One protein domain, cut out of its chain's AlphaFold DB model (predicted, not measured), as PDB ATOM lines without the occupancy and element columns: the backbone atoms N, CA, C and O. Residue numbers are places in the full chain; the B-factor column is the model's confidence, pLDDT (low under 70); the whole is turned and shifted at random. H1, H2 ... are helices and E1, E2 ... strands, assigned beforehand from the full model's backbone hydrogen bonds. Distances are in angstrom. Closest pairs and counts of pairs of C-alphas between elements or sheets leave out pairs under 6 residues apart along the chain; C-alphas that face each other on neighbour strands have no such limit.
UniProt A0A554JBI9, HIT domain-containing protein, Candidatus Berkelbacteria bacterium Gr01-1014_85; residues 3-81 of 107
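Overview. This is residues 3 to 81 of the 107 residues of the protein "HIT domain-containing protein" of Candidatus Berkelbacteria bacterium Gr01-1014_85 (UniProt A0A554JBI9). What is the shape? A small three-stranded sheet makes one layer, and one long helix, H1, lies along one of its faces as the second. What builds it? The printed part has 79 residues, under half in named elements, mixed in class, in the order E1, H1, E2, E3; the antiparallel sheet runs E1, E3, E2. It is compact, with a radius of gyration of the C-alphas of 12.6 A, spanning 34 by 26 by 17 A.

Arrangement. Which strands pair? E1, residues 14 to 16, is antiparallel to E3, residues 75 to 80, with N 16 and O 75 within hydrogen-bond range at 2.9 A. E2, residues 55 to 59, forms a hairpin with E3, with N 57 and O 78 at 2.9 A. Where is H1? H1, residues 30 to 51, is on the sheet over E3, its height 8.9 A, along the strands; their closest C-alphas, of Leu 47 and Pro 79, are 6.5 A apart. Every O i to N i+4 pair in H1 is within hydrogen-bond range. E1, H1 and E2 form a split strand-helix-strand unit, two strands running the same way with E3 between them, its crossover right-handed.

Along the chain. Where do the elements begin and end? E1 begins at C-alpha 14 (73.067, 108.565, 152.983), and E3 ends at C-alpha 80 (82.159, 116.214, 150.914). How long are they? E1 measures 6.7 A, H1 30.8 A, E2 13.7 A and E3 15.7 A.

Size, cuts and confidence. How large is it? The farthest C-alphas, of Lys 49 and Ile 65, are 35.6 A apart. Which links are long? E1 to H1 and E2 to E3; H1 to E2 is tight. Is anything cut or uncertain? The printed part has no cut, and no printed residue is under 70 in pLDDT.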
ATOM      1  N   PHE A   3      68.130 106.585 154.645       98.31
ATOM      2  CA  PHE A   3      68.873 105.966 155.743       98.31
ATOM      3  C   PHE A   3      70.377 105.997 155.455       98.31
ATOM      4  O   PHE A   3      70.799 106.205 154.319       98.31
ATOM      5  N   LEU A   4      71.197 105.802 156.485       97.12
ATOM      6  CA  LEU A   4      72.648 105.717 156.330       97.12
ATOM      7  C   LEU A   4      73.045 104.358 155.749       97.12
ATOM      8  O   LEU A   4      72.479 103.333 156.128       97.12
ATOM      9  N   THR A   5      74.035 104.344 154.860       94.69
ATOM     10  CA  THR A   5      74.635 103.076 154.428       94.69
ATOM     11  C   THR A   5      75.425 102.438 155.575       94.69
ATOM     12  O   THR A   5      76.005 103.135 156.409       94.69
ATOM     13  N   ASN A   6      75.483 101.108 155.604       93.12
ATOM     14  CA  ASN A   6      76.332 100.361 156.535       93.12
ATOM     15  C   ASN A   6      77.819 100.378 156.134       93.12
ATOM     16  O   ASN A   6      78.667 100.034 156.952       93.12
ATOM     17  N   ILE A   7      78.133 100.780 154.897       90.75
ATOM     18  CA  ILE A   7      79.498 100.905 154.371       90.75
ATOM     19  C   ILE A   7      79.688 102.355 153.885       90.75
ATOM     20  O   ILE A   7      79.614 102.636 152.684       90.75
ATOM     21  N   PRO A   8      79.822 103.329 154.806       92.25
ATOM     22  CA  PRO A   8      79.983 104.731 154.440       92.25
ATOM     23  C   PRO A   8      81.368 104.994 153.838       92.25
ATOM     24  O   PRO A   8      82.366 104.452 154.300       92.25
ATOM     25  N   ILE A   9      81.431 105.875 152.833       91.12
ATOM     26  CA  ILE A   9      82.708 106.389 152.297       91.12
ATOM     27  C   ILE A   9      83.245 107.464 153.250       91.12
ATOM     28  O   ILE A   9      84.437 107.535 153.533       91.12
ATOM     29  N   VAL A  10      82.326 108.284 153.763       93.69
ATOM     30  CA  VAL A  10      82.544 109.357 154.733       93.69
ATOM     31  C   VAL A  10      81.330 109.441 155.670       93.69
ATOM     32  O   VAL A  10      80.238 108.976 155.301       93.69
ATOM     33  N   PRO A  11      81.473 110.027 156.873       95.12
ATOM     34  CA  PRO A  11      80.347 110.263 157.773       95.12
ATOM     35  C   PRO A  11      79.198 111.010 157.083       95.12
ATOM     36  O   PRO A  11      79.411 111.987 156.371       95.12
ATOM     37  N   GLY A  12      77.966 110.536 157.281       95.75
ATOM     38  CA  GLY A  12      76.777 111.113 156.647       95.75
ATOM     39  C   GLY A  12      76.452 110.574 155.249       95.75
ATOM     40  O   GLY A  12      75.457 111.011 154.671       95.75
ATOM     41  N   HIS A  13      77.215 109.608 154.714       97.12
ATOM     42  CA  HIS A  13      76.851 108.891 153.484       97.12
ATOM     43  C   HIS A  13      75.445 108.278 153.624       97.12
ATOM     44  O   HIS A  13      75.216 107.329 154.379       97.12
ATOM     45  N   THR A  14      74.499 108.855 152.888       98.50
ATOM     46  CA  THR A  14      73.067 108.565 152.983       98.50
ATOM     47  C   THR A  14      72.569 107.954 151.680       98.50
ATOM     48  O   THR A  14      72.980 108.370 150.600       98.50
ATOM     49  N   LEU A  15      71.660 106.988 151.782       98.38
ATOM     50  CA  LEU A  15      70.929 106.413 150.661       98.38
ATOM     51  C   LEU A  15      69.500 106.953 150.640       98.38
ATOM     52  O   LEU A  15      68.857 107.047 151.689       98.38
ATOM     53  N   VAL A  16      68.990 107.263 149.450       98.62
ATOM     54  CA  VAL A  16      67.573 107.560 149.209       98.62
ATOM     55  C   VAL A  16      66.985 106.502 148.288       98.62
ATOM     56  O   VAL A  16      67.514 106.263 147.208       98.62
ATOM     57  N   VAL A  17      65.877 105.892 148.710       98.19
ATOM     58  CA  VAL A  17      65.224 104.778 147.999       98.19
ATOM     59  C   VAL A  17      63.709 104.992 147.884       98.19
ATOM     60  O   VAL A  17      63.115 105.589 148.800       98.19
ATOM     61  N   PRO A  18      63.040 104.516 146.819       98.25
ATOM     62  CA  PRO A  18      61.583 104.443 146.778       98.25
ATOM     63  C   PRO A  18      61.072 103.441 147.824       98.25
ATOM     64  O   PRO A  18      61.785 102.545 148.263       98.25
ATOM     65  N   LYS A  19      59.824 103.603 148.278       97.50
ATOM     66  CA  LYS A  19      59.209 102.612 149.184       97.50
ATOM     67  C   LYS A  19      58.765 101.366 148.421       97.50
ATOM     68  O   LYS A  19      58.922 100.254 148.914       97.50
ATOM     69  N   ARG A  20      58.180 101.567 147.238       98.06
ATOM     70  CA  ARG A  20      57.841 100.490 146.315       98.06
ATOM     71  C   ARG A  20      59.129  99.922 145.741       98.06
ATOM     72  O   ARG A  20      60.055 100.665 145.434       98.06
ATOM     73  N   HIS A  21      59.174  98.608 145.564       98.06
ATOM     74  CA  HIS A  21      60.294  97.981 144.886       98.06
ATOM     75  C   HIS A  21      60.368  98.435 143.417       98.06
ATOM     76  O   HIS A  21      59.503  98.091 142.613       98.06
ATOM     77  N   ALA A  22      61.415  99.188 143.082       97.81
ATOM     78  CA  ALA A  22      61.822  99.513 141.721       97.81
ATOM     79  C   ALA A  22      63.286  99.101 141.558       97.81
ATOM     80  O   ALA A  22      64.122  99.539 142.346       97.81
ATOM     81  N   ALA A  23      63.596  98.230 140.596       97.31
ATOM     82  CA  ALA A  23      64.937  97.658 140.473       97.31
ATOM     83  C   ALA A  23      65.980  98.679 139.992       97.31
ATOM     84  O   ALA A  23      67.118  98.644 140.445       97.31
ATOM     85  N   LYS A  24      65.579  99.602 139.116       96.44
ATOM     86  CA  LYS A  24      66.425 100.612 138.465       96.44
ATOM     87  C   LYS A  24      65.652 101.905 138.253       96.44
ATOM     88  O   LYS A  24      64.430 101.906 138.413       96.44
ATOM     89  N   TYR A  25      66.346 102.975 137.871       96.50
ATOM     90  CA  TYR A  25      65.733 104.297 137.714       96.50
ATOM     91  C   TYR A  25      64.524 104.305 136.760       96.50
ATOM     92  O   TYR A  25      63.488 104.868 137.090       96.50
ATOM     93  N   GLU A  26      64.610 103.615 135.618       97.12
ATOM     94  CA  GLU A  26      63.519 103.523 134.624       97.12
ATOM     95  C   GLU A  26      62.215 102.939 135.196       97.12
ATOM     96  O   GLU A  26      61.129 103.221 134.702       97.12
ATOM     97  N   ALA A  27      62.308 102.122 136.249       97.69
ATOM     98  CA  ALA A  27      61.143 101.508 136.870       97.69
ATOM     99  C   ALA A  27      60.421 102.438 137.856       97.69
ATOM    100  O   ALA A  27      59.421 102.005 138.430       97.69
ATOM    101  N   LEU A  28      60.929 103.651 138.106       98.19
ATOM    102  CA  LEU A  28      60.279 104.662 138.939       98.19
ATOM    103  C   LEU A  28      59.150 105.345 138.169       98.19
ATOM    104  O   LEU A  28      59.274 105.612 136.974       98.19
ATOM    105  N   ASP A  29      58.075 105.689 138.867       98.12
ATOM    106  CA  ASP A  29      57.109 106.640 138.328       98.12
ATOM    107  C   ASP A  29      57.575 108.099 138.534       98.12
ATOM    108  O   ASP A  29      58.617 108.395 139.142       98.12
ATOM    109  N   GLN A  30      56.820 109.038 137.963       98.12
ATOM    110  CA  GLN A  30      57.158 110.459 138.005       98.12
ATOM    111  C   GLN A  30      57.095 111.032 139.430       98.12
ATOM    112  O   GLN A  30      57.939 111.854 139.799       98.12
ATOM    113  N   ASP A  31      56.137 110.577 140.236       98.31
ATOM    114  CA  ASP A  31      55.941 111.052 141.604       98.31
ATOM    115  C   ASP A  31      57.051 110.539 142.525       98.31
ATOM    116  O   ASP A  31      57.566 111.277 143.368       98.31
ATOM    117  N   GLU A  32      57.485 109.293 142.338       98.38
ATOM    118  CA  GLU A  32      58.617 108.698 143.037       98.38
ATOM    119  C   GLU A  32      59.915 109.435 142.715       98.38
ATOM    120  O   GLU A  32      60.667 109.787 143.627       98.38
ATOM    121  N   SER A  33      60.152 109.727 141.435       98.06
ATOM    122  CA  SER A  33      61.331 110.474 140.986       98.06
ATOM    123  C   SER A  33      61.370 111.876 141.608       98.06
ATOM    124  O   SER A  33      62.395 112.298 142.153       98.06
ATOM    125  N   LEU A  34      60.230 112.575 141.623       98.38
ATOM    126  CA  LEU A  34      60.097 113.878 142.271       98.38
ATOM    127  C   LEU A  34      60.283 113.790 143.794       98.38
ATOM    128  O   LEU A  34      60.954 114.630 144.393       98.38
ATOM    129  N   ALA A  35      59.721 112.769 144.441       98.38
ATOM    130  CA  ALA A  35      59.859 112.579 145.881       98.38
ATOM    131  C   ALA A  35      61.316 112.310 146.292       98.38
ATOM    132  O   ALA A  35      61.761 112.805 147.334       98.38
ATOM    133  N   ILE A  36      62.065 111.555 145.481       98.50
ATOM    134  CA  ILE A  36      63.502 111.318 145.668       98.50
ATOM    135  C   ILE A  36      64.275 112.635 145.565       98.50
ATOM    136  O   ILE A  36      65.090 112.920 146.442       98.50
ATOM    137  N   GLU A  37      63.971 113.462 144.563       98.25
ATOM    138  CA  GLU A  37      64.592 114.776 144.370       98.25
ATOM    139  C   GLU A  37      64.348 115.710 145.563       98.25
ATOM    140  O   GLU A  37      65.283 116.234 146.172       98.25
ATOM    141  N   VAL A  38      63.086 115.854 145.974       98.56
ATOM    142  CA  VAL A  38      62.706 116.683 147.126       98.56
ATOM    143  C   VAL A  38      63.408 116.206 148.400       98.56
ATOM    144  O   VAL A  38      63.839 117.017 149.229       98.56
ATOM    145  N   LEU A  39      63.530 114.890 148.587       98.44
ATOM    146  CA  LEU A  39      64.200 114.326 149.751       98.44
ATOM    147  C   LEU A  39      65.721 114.531 149.692       98.44
ATOM    148  O   LEU A  39      66.315 114.863 150.721       98.44
ATOM    149  N   ARG A  40      66.336 114.425 148.507       98.50
ATOM    150  CA  ARG A  40      67.756 114.729 148.275       98.50
ATOM    151  C   ARG A  40      68.096 116.140 148.740       98.50
ATOM    152  O   ARG A  40      69.002 116.295 149.557       98.50
ATOM    153  N   THR A  41      67.332 117.150 148.320       98.50
ATOM    154  CA  THR A  41      67.555 118.546 148.737       98.50
ATOM    155  C   THR A  41      67.466 118.718 150.257       98.50
ATOM    156  O   THR A  41      68.313 119.372 150.869       98.50
ATOM    157  N   LYS A  42      66.476 118.091 150.909       98.56
ATOM    158  CA  LYS A  42      66.326 118.147 152.378       98.56
ATOM    159  C   LYS A  42      67.514 117.514 153.109       98.56
ATOM    160  O   LYS A  42      67.975 118.047 154.124       98.56
ATOM    161  N   ILE A  43      68.018 116.394 152.594       98.56
ATOM    162  CA  ILE A  43      69.187 115.705 153.147       98.56
ATOM    163  C   ILE A  43      70.434 116.564 152.976       98.56
ATOM    164  O   ILE A  43      71.152 116.748 153.951       98.56
ATOM    165  N   MET A  44      70.653 117.172 151.806       98.56
ATOM    166  CA  MET A  44      71.787 118.078 151.583       98.56
ATOM    167  C   MET A  44      71.839 119.195 152.630       98.56
ATOM    168  O   MET A  44      72.866 119.378 153.274       98.56
ATOM    169  N   HIS A  45      70.722 119.890 152.881       98.50
ATOM    170  CA  HIS A  45      70.670 120.932 153.915       98.50
ATOM    171  C   HIS A  45      71.003 120.408 155.316       98.50
ATOM    172  O   HIS A  45      71.633 121.109 156.107       98.50
ATOM    173  N   SER A  46      70.587 119.181 155.628       98.31
ATOM    174  CA  SER A  46      70.896 118.546 156.911       98.31
ATOM    175  C   SER A  46      72.380 118.184 157.002       98.31
ATOM    176  O   SER A  46      73.017 118.444 158.018       98.31
ATOM    177  N   LEU A  47      72.960 117.656 155.922       98.06
ATOM    178  CA  LEU A  47      74.369 117.277 155.854       98.06
ATOM    179  C   LEU A  47      75.308 118.493 155.895       98.06
ATOM    180  O   LEU A  47      76.335 118.430 156.567       98.06
ATOM    181  N   ILE A  48      74.933 119.618 155.274       98.25
ATOM    182  CA  ILE A  48      75.662 120.894 155.395       98.25
ATOM    183  C   ILE A  48      75.730 121.325 156.865       98.25
ATOM    184  O   ILE A  48      76.800 121.656 157.367       98.25
ATOM    185  N   LYS A  49      74.601 121.290 157.582       98.06
ATOM    186  CA  LYS A  49      74.535 121.732 158.984       98.06
ATOM    187  C   LYS A  49      75.288 120.803 159.937       98.06
ATOM    188  O   LYS A  49      75.966 121.285 160.838       98.06
ATOM    189  N   THR A  50      75.162 119.492 159.749       97.38
ATOM    190  CA  THR A  50      75.682 118.495 160.700       97.38
ATOM    191  C   THR A  50      77.140 118.131 160.439       97.38
ATOM    192  O   THR A  50      77.913 118.001 161.381       97.38
ATOM    193  N   PHE A  51      77.524 117.983 159.169       95.31
ATOM    194  CA  PHE A  51      78.853 117.505 158.771       95.31
ATOM    195  C   PHE A  51      79.705 118.588 158.111       95.31
ATOM    196  O   PHE A  51      80.786 118.282 157.626       95.31
ATOM    197  N   ARG A  52      79.229 119.844 158.079       95.44
ATOM    198  CA  ARG A  52      79.918 120.973 157.427       95.44
ATOM    199  C   ARG A  52      80.281 120.671 155.971       95.44
ATOM    200  O   ARG A  52      81.293 121.148 155.471       95.44
ATOM    201  N   ALA A  53      79.439 119.877 155.304       95.81
ATOM    202  CA  ALA A  53      79.628 119.526 153.908       95.81
ATOM    203  C   ALA A  53      79.687 120.802 153.055       95.81
ATOM    204  O   ALA A  53      78.779 121.634 153.117       95.81
ATOM    205  N   THR A  54      80.739 120.941 152.256       95.12
ATOM    206  CA  THR A  54      80.931 122.036 151.293       95.12
ATOM    207  C   THR A  54      80.715 121.578 149.852       95.12
ATOM    208  O   THR A  54      80.591 122.406 148.953       95.12
ATOM    209  N   GLY A  55      80.606 120.265 149.629       93.62
ATOM    210  CA  GLY A  55      80.277 119.658 148.345       93.62
ATOM    211  C   GLY A  55      79.519 118.343 148.508       93.62
ATOM    212  O   GLY A  55      79.294 117.869 149.621       93.62
ATOM    213  N   PHE A  56      79.116 117.747 147.388       95.06
ATOM    214  CA  PHE A  56      78.400 116.473 147.364       95.06
ATOM    215  C   PHE A  56      78.790 115.650 146.140       95.06
ATOM    216  O   PHE A  56      78.933 116.199 145.048       95.06
ATOM    217  N   ASN A  57      78.881 114.330 146.302       92.94
ATOM    218  CA  ASN A  57      78.765 113.405 145.178       92.94
ATOM    219  C   ASN A  57      77.415 112.702 145.229       92.94
ATOM    220  O   ASN A  57      76.963 112.263 146.290       92.94
ATOM    221  N   PHE A  58      76.812 112.570 144.054       95.31
ATOM    222  CA  PHE A  58      75.585 111.823 143.838       95.31
ATOM    223  C   PHE A  58      75.864 110.711 142.840       95.31
ATOM    224  O   PHE A  58      76.492 110.959 141.812       95.31
ATOM    225  N   ALA A  59      75.408 109.504 143.143       93.62
ATOM    226  CA  ALA A  59      75.554 108.365 142.251       93.62
ATOM    227  C   ALA A  59      74.406 107.382 142.453       93.62
ATOM    228  O   ALA A  59      73.890 107.231 143.558       93.62
ATOM    229  N   TRP A  60      74.036 106.686 141.393       95.19
ATOM    230  CA  TRP A  60      73.292 105.439 141.464       95.19
ATOM    231  C   TRP A  60      73.845 104.522 140.377       95.19
ATOM    232  O   TRP A  60      74.374 104.996 139.371       95.19
ATOM    233  N   ASN A  61      73.726 103.221 140.595       94.62
ATOM    234  CA  ASN A  61      74.154 102.215 139.637       94.62
ATOM    235  C   ASN A  61      72.910 101.474 139.152       94.62
ATOM    236  O   ASN A  61      72.149 100.968 139.978       94.62
ATOM    237  N   ASP A  62      72.725 101.398 137.837       94.81
ATOM    238  CA  ASP A  62      71.635 100.650 137.213       94.81
ATOM    239  C   ASP A  62      72.196  99.384 136.553       94.81
ATOM    240  O   ASP A  62      73.030  99.463 135.653       94.81
ATOM    241  N   GLU A  63      71.702  98.221 136.982       93.62
ATOM    242  CA  GLU A  63      72.147  96.879 136.586       93.62
ATOM    243  C   GLU A  63      73.520  96.455 137.142       93.62
ATOM    244  O   GLU A  63      74.406  97.249 137.475       93.62
ATOM    245  N   LYS A  64      73.721  95.133 137.219       91.50
ATOM    246  CA  LYS A  64      74.943  94.523 137.774       91.50
ATOM    247  C   LYS A  64      76.215  94.985 137.055       91.50
ATOM    248  O   LYS A  64      77.248  95.150 137.699       91.50
ATOM    249  N   ILE A  65      76.148  95.197 135.737       90.50
ATOM    250  CA  ILE A  65      77.298  95.632 134.929       90.50
ATOM    251  C   ILE A  65      77.775  97.042 135.304       90.50
ATOM    252  O   ILE A  65      78.967  97.316 135.216       90.50
ATOM    253  N   ALA A  66      76.875  97.905 135.790       90.25
ATOM    254  CA  ALA A  66      77.212  99.232 136.297       90.25
ATOM    255  C   ALA A  66      77.608  99.220 137.785       90.25
ATOM    256  O   ALA A  66      77.772 100.275 138.391       90.25
ATOM    257  N   GLY A  67      77.743  98.040 138.402       89.38
ATOM    258  CA  GLY A  67      78.099  97.907 139.815       89.38
ATOM    259  C   GLY A  67      76.912  97.985 140.775       89.38
ATOM    260  O   GLY A  67      77.108  98.249 141.963       89.38
ATOM    261  N   GLN A  68      75.679  97.763 140.307       94.12
ATOM    262  CA  GLN A  68      74.530  97.631 141.200       94.12
ATOM    263  C   GLN A  68      74.593  96.292 141.949       94.12
ATOM    264  O   GLN A  68      74.499  95.221 141.347       94.12
ATOM    265  N   SER A  69      74.752  96.341 143.272       92.62
ATOM    266  CA  SER A  69      74.817  95.146 144.126       92.62
ATOM    267  C   SER A  69      73.450  94.727 144.676       92.62
ATOM    268  O   SER A  69      73.176  93.535 144.803       92.62
ATOM    269  N   VAL A  70      72.583  95.699 144.975       94.56
ATOM    270  CA  VAL A  70      71.207  95.487 145.438       94.56
ATOM    271  C   VAL A  70      70.251  95.893 144.315       94.56
ATOM    272  O   VAL A  70      70.287  97.061 143.923       94.56
ATOM    273  N   PRO A  71      69.385  94.989 143.810       96.19
ATOM    274  CA  PRO A  71      68.479  95.260 142.689       96.19
ATOM    275  C   PRO A  71      67.258  96.070 143.146       96.19
ATOM    276  O   PRO A  71      66.114  95.648 143.028       96.19
ATOM    277  N   HIS A  72      67.513  97.223 143.746       97.81
ATOM    278  CA  HIS A  72      66.531  98.200 144.177       97.81
ATOM    279  C   HIS A  72      67.173  99.571 144.028       97.81
ATOM    280  O   HIS A  72      68.289  99.753 144.507       97.81
ATOM    281  N   PHE A  73      66.510 100.522 143.379       98.19
ATOM    282  CA  PHE A  73      67.073 101.845 143.153       98.19
ATOM    283  C   PHE A  73      67.487 102.487 144.481       98.19
ATOM    284  O   PHE A  73      66.702 102.566 145.429       98.19
ATOM    285  N   HIS A  74      68.725 102.967 144.541       98.12
ATOM    286  CA  HIS A  74      69.220 103.738 145.667       98.12
ATOM    287  C   HIS A  74      70.167 104.830 145.181       98.12
ATOM    288  O   HIS A  74      71.207 104.566 144.584       98.12
ATOM    289  N   LEU A  75      69.794 106.075 145.468       98.31
ATOM    290  CA  LEU A  75      70.639 107.235 145.249       98.31
ATOM    291  C   LEU A  75      71.599 107.382 146.429       98.31
ATOM    292  O   LEU A  75      71.167 107.619 147.559       98.31
ATOM    293  N   HIS A  76      72.891 107.313 146.147       97.56
ATOM    294  CA  HIS A  76      73.946 107.703 147.066       97.56
ATOM    295  C   HIS A  76      74.025 109.226 147.163       97.56
ATOM    296  O   HIS A  76      74.099 109.924 146.152       97.56
ATOM    297  N   ILE A  77      74.049 109.733 148.392       97.75
ATOM    298  CA  ILE A  77      74.333 111.124 148.734       97.75
ATOM    299  C   ILE A  77      75.552 111.116 149.650       97.75
ATOM    300  O   ILE A  77      75.464 110.735 150.821       97.75
ATOM    301  N   VAL A  78      76.696 111.520 149.106       96.12
ATOM    302  CA  VAL A  78      77.978 111.522 149.812       96.12
ATOM    303  C   VAL A  78      78.361 112.975 150.111       96.12
ATOM    304  O   VAL A  78      78.717 113.694 149.174       96.12
ATOM    305  N   PRO A  79      78.251 113.447 151.369       96.25
ATOM    306  CA  PRO A  79      78.684 114.796 151.733       96.25
ATOM    307  C   PRO A  79      80.203 114.905 151.647       96.25
ATOM    308  O   PRO A  79      80.895 113.997 152.084       96.25
ATOM    309  N   ARG A  80      80.721 116.007 151.110       93.69
ATOM    310  CA  ARG A  80      82.159 116.214 150.914       93.69
ATOM    311  C   ARG A  80      82.660 117.425 151.680       93.69
ATOM    312  O   ARG A  80      81.964 118.437 151.761       93.69
ATOM    313  N   GLN A  81      83.878 117.315 152.192       91.69
ATOM    314  CA  GLN A  81      84.640 118.413 152.780       91.69
ATOM    315  C   GLN A  81      86.111 118.293 152.365       91.69
ATOM    316  O   GLN A  81      86.574 117.219 151.977       91.69
TER     317      GLN A  81